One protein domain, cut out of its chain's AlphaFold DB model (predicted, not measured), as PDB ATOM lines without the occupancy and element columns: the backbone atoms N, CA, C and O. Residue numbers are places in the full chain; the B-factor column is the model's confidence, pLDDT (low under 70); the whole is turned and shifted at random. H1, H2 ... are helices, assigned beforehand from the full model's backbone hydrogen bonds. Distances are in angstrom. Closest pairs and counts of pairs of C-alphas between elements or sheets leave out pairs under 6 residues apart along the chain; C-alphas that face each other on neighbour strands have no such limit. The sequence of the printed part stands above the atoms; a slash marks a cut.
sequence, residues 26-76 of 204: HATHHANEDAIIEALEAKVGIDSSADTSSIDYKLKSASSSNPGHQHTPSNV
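This is residues 26 to 76 of the 204 residues of an uncharacterized protein of Parcubacteria group bacterium GW2011_GWC1_39_29 (UniProt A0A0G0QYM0). One long helix, H1, makes about half the length of a rod and sticks out with residues 26 to 39; at its far end the short helix H2 follows nearly in line, among loops and a loose tail. The printed part has 51 residues with two named helices, H1 then H2, and no named strand; the class is all helix, though under half of the residues, 25 of 51, are in named elements. The whole is only just extended, close to loose, with a radius of gyration of the C-alphas of 15.1 A and spans of 53 by 14 by 13 A.

Begin with H1, residues 26 to 44, of which 26 to 39 stand free. A short link of 10 residues leads to H2, residues 55 to 60. The two helices only just touch, with 3 pairs of C-alphas within 8 A, and H1 does so with residues 43 to 44 alone. Look at Val 44 and Ile 55 for their closest C-alphas, 4.9 A apart. The helices run the same way at a shallow tilt of 22 degrees, with their centres 21.7 A apart. In H1 and H2 every O i to N i+4 pair is within hydrogen-bond range.

Find C-alpha 26 at (137.573, 164.414, 199.947); from there H1 runs 26.7 A to C-alpha 44 at (159.842, 150.445, 204.490). H2 covers 8.5 A from C-alpha 55 to C-alpha 60, which is at (170.733, 146.000, 206.869). Residues 61 to 76 hold no named element.

The C-alphas of His 26 and Pro 73 are the two farthest apart, at 53.3 A. Without residues 26 to 39, the body of 37 residues spans 32 by 13 by 13 A. The printed part has no cut. The mean pLDDT of the printed part is 84.9, and residues 65 to 67 and residue 70 are under 70.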
ATOM      1  N   HIS A  26     136.149 164.247 200.195       81.44
ATOM      2  CA  HIS A  26     137.573 164.414 199.947       81.44
ATOM      3  C   HIS A  26     138.402 164.276 201.225       81.44
ATOM      4  O   HIS A  26     139.470 163.674 201.207       81.44
ATOM      5  N   ALA A  27     137.880 164.738 202.366       78.94
ATOM      6  CA  ALA A  27     138.547 164.575 203.657       78.94
ATOM      7  C   ALA A  27     138.731 163.094 204.033       78.94
ATOM      8  O   ALA A  27     139.738 162.729 204.637       78.94
ATOM      9  N   THR A  28     137.775 162.240 203.644       81.69
ATOM     10  CA  THR A  28     137.885 160.782 203.812       81.69
ATOM     11  C   THR A  28     138.876 160.169 202.824       81.69
ATOM     12  O   THR A  28     139.564 159.221 203.177       81.69
ATOM     13  N   HIS A  29     138.986 160.708 201.606       84.50
ATOM     14  CA  HIS A  29     140.000 160.261 200.648       84.50
ATOM     15  C   HIS A  29     141.411 160.492 201.190       84.50
ATOM     16  O   HIS A  29     142.184 159.544 201.247       84.50
ATOM     17  N   HIS A  30     141.694 161.695 201.697       85.38
ATOM     18  CA  HIS A  30     142.976 161.987 202.339       85.38
ATOM     19  C   HIS A  30     143.230 161.109 203.559       85.38
ATOM     20  O   HIS A  30     144.299 160.538 203.659       85.38
ATOM     21  N   ALA A  31     142.227 160.883 204.419       83.50
ATOM     22  CA  ALA A  31     142.383 159.959 205.549       83.50
ATOM     23  C   ALA A  31     142.843 158.559 205.102       83.50
ATOM     24  O   ALA A  31     143.662 157.924 205.760       83.50
ATOM     25  N   ASN A  32     142.301 158.073 203.982       86.62
ATOM     26  CA  ASN A  32     142.681 156.781 203.430       86.62
ATOM     27  C   ASN A  32     144.080 156.819 202.800       86.62
ATOM     28  O   ASN A  32     144.822 155.852 202.947       86.62
ATOM     29  N   GLU A  33     144.432 157.895 202.092       90.00
ATOM     30  CA  GLU A  33     145.773 158.092 201.523       90.00
ATOM     31  C   GLU A  33     146.835 158.150 202.624       90.00
ATOM     32  O   GLU A  33     147.808 157.404 202.553       90.00
ATOM     33  N   ASP A  34     146.602 158.946 203.666       88.94
ATOM     34  CA  ASP A  34     147.493 159.117 204.816       88.94
ATOM     35  C   ASP A  34     147.701 157.779 205.533       88.94
ATOM     36  O   ASP A  34     148.834 157.327 205.688       88.94
ATOM     37  N   ALA A  35     146.615 157.062 205.842       89.38
ATOM     38  CA  ALA A  35     146.696 155.745 206.472       89.38
ATOM     39  C   ALA A  35     147.475 154.721 205.622       89.38
ATOM     40  O   ALA A  35     148.174 153.859 206.160       89.38
ATOM     41  N   ILE A  36     147.359 154.786 204.290       92.25
ATOM     42  CA  ILE A  36     148.137 153.930 203.383       92.25
ATOM     43  C   ILE A  36     149.612 154.337 203.394       92.25
ATOM     44  O   ILE A  36     150.471 153.455 203.427       92.25
ATOM     45  N   ILE A  37     149.912 155.636 203.359       92.12
ATOM     46  CA  ILE A  37     151.286 156.148 203.354       92.12
ATOM     47  C   ILE A  37     151.985 155.782 204.662       92.12
ATOM     48  O   ILE A  37     153.029 155.141 204.610       92.12
ATOM     49  N   GLU A  38     151.373 156.047 205.812       91.75
ATOM     50  CA  GLU A  38     151.915 155.684 207.128       91.75
ATOM     51  C   GLU A  38     152.169 154.169 207.239       91.75
ATOM     52  O   GLU A  38     153.212 153.720 207.726       91.75
ATOM     53  N   ALA A  39     151.254 153.346 206.712       92.81
ATOM     54  CA  ALA A  39     151.440 151.897 206.671       92.81
ATOM     55  C   ALA A  39     152.610 151.475 205.762       92.81
ATOM     56  O   ALA A  39     153.335 150.524 206.084       92.81
ATOM     57  N   LEU A  40     152.803 152.152 204.627       94.19
ATOM     58  CA  LEU A  40     153.931 151.912 203.728       94.19
ATOM     59  C   LEU A  40     155.250 152.360 204.358       94.19
ATOM     60  O   LEU A  40     156.221 151.604 204.300       94.19
ATOM     61  N   GLU A  41     155.286 153.524 205.000       94.00
ATOM     62  CA  GLU A  41     156.458 154.029 205.714       94.00
ATOM     63  C   GLU A  41     156.877 153.078 206.833       94.00
ATOM     64  O   GLU A  41     158.051 152.724 206.919       94.00
ATOM     65  N   ALA A  42     155.928 152.552 207.613       92.81
ATOM     66  CA  ALA A  42     156.216 151.533 208.620       92.81
ATOM     67  C   ALA A  42     156.819 150.252 208.004       92.81
ATOM     68  O   ALA A  42     157.746 149.658 208.558       92.81
ATOM     69  N   LYS A  43     156.332 149.817 206.831       94.19
ATOM     70  CA  LYS A  43     156.887 148.644 206.131       94.19
ATOM     71  C   LYS A  43     158.268 148.891 205.548       94.19
ATOM     72  O   LYS A  43     159.093 147.977 205.580       94.19
ATOM     73  N   VAL A  44     158.522 150.073 205.006       94.06
ATOM     74  CA  VAL A  44     159.842 150.445 204.490       94.06
ATOM     75  C   VAL A  44     160.827 150.600 205.652       94.06
ATOM     76  O   VAL A  44     161.896 149.985 205.631       94.06
ATOM     77  N   GLY A  45     160.416 151.305 206.704       93.44
ATOM     78  CA  GLY A  45     161.228 151.680 207.854       93.44
ATOM     79  C   GLY A  45     162.023 152.967 207.627       93.44
ATOM     80  O   GLY A  45     162.054 153.535 206.535       93.44
ATOM     81  N   ILE A  46     162.690 153.404 208.689       93.62
ATOM     82  CA  ILE A  46     163.653 154.513 208.688       93.62
ATOM     83  C   ILE A  46     165.084 153.981 208.553       93.62
ATOM     84  O   ILE A  46     165.304 152.773 208.642       93.62
ATOM     85  N   ASP A  47     166.069 154.860 208.367       92.25
ATOM     86  CA  ASP A  47     167.475 154.456 208.392       92.25
ATOM     87  C   ASP A  47     167.846 153.860 209.754       92.25
ATOM     88  O   ASP A  47     167.631 154.481 210.796       92.25
ATOM     89  N   SER A  48     168.420 152.655 209.739       89.88
ATOM     90  CA  SER A  48     168.700 151.883 210.955       89.88
ATOM     91  C   SER A  48     167.436 151.607 211.778       89.88
ATOM     92  O   SER A  48     167.451 151.690 213.009       89.88
ATOM     93  N   SER A  49     166.335 151.276 211.097       91.00
ATOM     94  CA  SER A  49     165.055 150.962 211.732       91.00
ATOM     95  C   SER A  49     165.220 149.901 212.821       91.00
ATOM     96  O   SER A  49     165.825 148.855 212.593       91.00
ATOM     97  N   ALA A  50     164.642 150.141 213.999       91.00
ATOM     98  CA  ALA A  50     164.561 149.146 215.070       91.00
ATOM     99  C   ALA A  50     163.380 148.168 214.889       91.00
ATOM    100  O   ALA A  50     163.301 147.157 215.589       91.00
ATOM    101  N   ASP A  51     162.456 148.449 213.962       91.88
ATOM    102  CA  ASP A  51     161.328 147.563 213.678       91.88
ATOM    103  C   ASP A  51     161.798 146.334 212.891       91.88
ATOM    104  O   ASP A  51     162.078 146.404 211.691       91.88
ATOM    105  N   THR A  52     161.796 145.180 213.561       91.38
ATOM    106  CA  THR A  52     162.178 143.877 212.990       91.38
ATOM    107  C   THR A  52     161.339 143.441 211.783       91.38
ATOM    108  O   THR A  52     161.732 142.549 211.023       91.38
ATOM    109  N   SER A  53     160.169 144.053 211.591       90.75
ATOM    110  CA  SER A  53     159.265 143.770 210.485       90.75
ATOM    111  C   SER A  53     159.552 144.609 209.234       90.75
ATOM    112  O   SER A  53     159.177 144.166 208.137       90.75
ATOM    113  N   SER A  54     160.251 145.740 209.392       92.50
ATOM    114  CA  SER A  54     160.578 146.687 208.322       92.50
ATOM    115  C   SER A  54     161.581 146.123 207.312       92.50
ATOM    116  O   SER A  54     162.373 145.218 207.603       92.50
ATOM    117  N   ILE A  55     161.536 146.657 206.092       91.00
ATOM    118  CA  ILE A  55     162.439 146.283 205.003       91.00
ATOM    119  C   ILE A  55     163.875 146.722 205.316       91.00
ATOM    120  O   ILE A  55     164.791 145.923 205.106       91.00
ATOM    121  N   ASP A  56     164.075 147.925 205.869       90.62
ATOM    122  CA  ASP A  56     165.400 148.413 206.283       90.62
ATOM    123  C   ASP A  56     166.070 147.449 207.279       90.62
ATOM    124  O   ASP A  56     167.169 146.956 207.007       90.62
ATOM    125  N   TYR A  57     165.365 147.059 208.353       91.06
ATOM    126  CA  TYR A  57     165.891 146.105 209.335       91.06
ATOM    127  C   TYR A  57     166.235 144.763 208.688       91.06
ATOM    128  O   TYR A  57     167.328 144.230 208.887       91.06
ATOM    129  N   LYS A  58     165.319 144.206 207.883       88.62
ATOM    130  CA  LYS A  58     165.527 142.894 207.257       88.62
ATOM    131  C   LYS A  58     166.714 142.874 206.302       88.62
ATOM    132  O   LYS A  58     167.323 141.819 206.156       88.62
ATOM    133  N   LEU A  59     167.044 143.997 205.667       86.88
ATOM    134  CA  LEU A  59     168.152 144.091 204.717       86.88
ATOM    135  C   LEU A  59     169.489 144.443 205.381       86.88
ATOM    136  O   LEU A  59     170.499 143.840 205.013       86.88
ATOM    137  N   LYS A  60     169.503 145.402 206.317       83.31
ATOM    138  CA  LYS A  60     170.733 146.000 206.869       83.31
ATOM    139  C   LYS A  60     171.140 145.469 208.244       83.31
ATOM    140  O   LYS A  60     172.325 145.482 208.571       83.31
ATOM    141  N   SER A  61     170.197 145.039 209.082       83.00
ATOM    142  CA  SER A  61     170.528 144.627 210.450       83.00
ATOM    143  C   SER A  61     171.182 143.254 210.451       83.00
ATOM    144  O   SER A  61     170.533 142.278 210.094       83.00
ATOM    145  N   ALA A  62     172.419 143.139 210.940       79.12
ATOM    146  CA  ALA A  62     173.092 141.845 211.124       79.12
ATOM    147  C   ALA A  62     172.354 140.904 212.105       79.12
ATOM    148  O   ALA A  62     172.621 139.704 212.132       79.12
ATOM    149  N   SER A  63     171.421 141.440 212.904       79.69
ATOM    150  CA  SER A  63     170.543 140.680 213.804       79.69
ATOM    151  C   SER A  63     169.251 140.185 213.135       79.69
ATOM    152  O   SER A  63     168.453 139.508 213.781       79.69
ATOM    153  N   SER A  64     169.007 140.514 211.862       79.56
ATOM    154  CA  SER A  64     167.938 139.900 211.065       79.56
ATOM    155  C   SER A  64     168.222 138.409 210.852       79.56
ATOM    156  O   SER A  64     169.371 137.993 210.727       79.56
ATOM    157  N   SER A  65     167.173 137.585 210.783       68.00
ATOM    158  CA  SER A  65     167.298 136.157 210.455       68.00
ATOM    159  C   SER A  65     167.678 135.912 208.988       68.00
ATOM    160  O   SER A  65     168.120 134.817 208.650       68.00
ATOM    161  N   ASN A  66     167.533 136.926 208.129       67.25
ATOM    162  CA  ASN A  66     167.923 136.894 206.721       67.25
ATOM    163  C   ASN A  66     168.450 138.280 206.283       67.25
ATOM    164  O   ASN A  66     167.777 138.961 205.505       67.25
ATOM    165  N   PRO A  67     169.596 138.738 206.830       67.56
ATOM    166  CA  PRO A  67     170.119 140.083 206.623       67.56
ATOM    167  C   PRO A  67     170.677 140.183 205.210       67.56
ATOM    168  O   PRO A  67     171.805 139.768 204.978       67.56
ATOM    169  N   GLY A  68     169.875 140.655 204.253       72.25
ATOM    170  CA  GLY A  68     170.166 140.513 202.822       72.25
ATOM    171  C   GLY A  68     171.629 140.760 202.418       72.25
ATOM    172  O   GLY A  68     172.185 139.940 201.699       72.25
ATOM    173  N   HIS A  69     172.260 141.847 202.885       70.44
ATOM    174  CA  HIS A  69     173.647 142.204 202.526       70.44
ATOM    175  C   HIS A  69     174.618 142.308 203.717       70.44
ATOM    176  O   HIS A  69     175.768 142.691 203.520       70.44
ATOM    177  N   GLN A  70     174.193 141.950 204.934       67.88
ATOM    178  CA  GLN A  70     175.024 141.994 206.148       67.88
ATOM    179  C   GLN A  70     175.051 140.619 206.818       67.88
ATOM    180  O   GLN A  70     174.474 140.400 207.880       67.88
ATOM    181  N   HIS A  71     175.722 139.667 206.179       76.88
ATOM    182  CA  HIS A  71     175.942 138.348 206.758       76.88
ATOM    183  C   HIS A  71     177.184 138.349 207.656       76.88
ATOM    184  O   HIS A  71     178.259 138.798 207.263       76.88
ATOM    185  N   THR A  72     177.061 137.781 208.851       75.38
ATOM    186  CA  THR A  72     178.209 137.354 209.659       75.38
ATOM    187  C   THR A  72     178.726 135.995 209.160       75.38
ATOM    188  O   THR A  72     177.963 135.243 208.543       75.38
ATOM    189  N   PRO A  73     179.971 135.595 209.482       75.00
ATOM    190  CA  PRO A  73     180.468 134.246 209.193       75.00
ATOM    191  C   PRO A  73     179.551 133.121 209.712       75.00
ATOM    192  O   PRO A  73     179.430 132.079 209.063       75.00
ATOM    193  N   SER A  74     178.839 133.351 210.825       76.44
ATOM    194  CA  SER A  74     177.843 132.405 211.340       76.44
ATOM    195  C   SER A  74     176.593 132.266 210.477       76.44
ATOM    196  O   SER A  74     176.028 131.177 210.414       76.44
ATOM    197  N   ASN A  75     176.175 133.318 209.765       75.69
ATOM    198  CA  ASN A  75     174.976 133.268 208.923       75.69
ATOM    199  C   ASN A  75     175.158 132.388 207.675       75.69
ATOM    200  O   ASN A  75     174.173 131.880 207.150       75.69
ATOM    201  N   VAL A  76     176.395 132.193 207.211       78.50
ATOM    202  CA  VAL A  76     176.716 131.451 205.974       78.50
ATOM    203  C   VAL A  76     177.406 130.104 206.232       78.50
ATOM    204  O   VAL A  76     177.952 129.499 205.314       78.50
TER     205      VAL A  76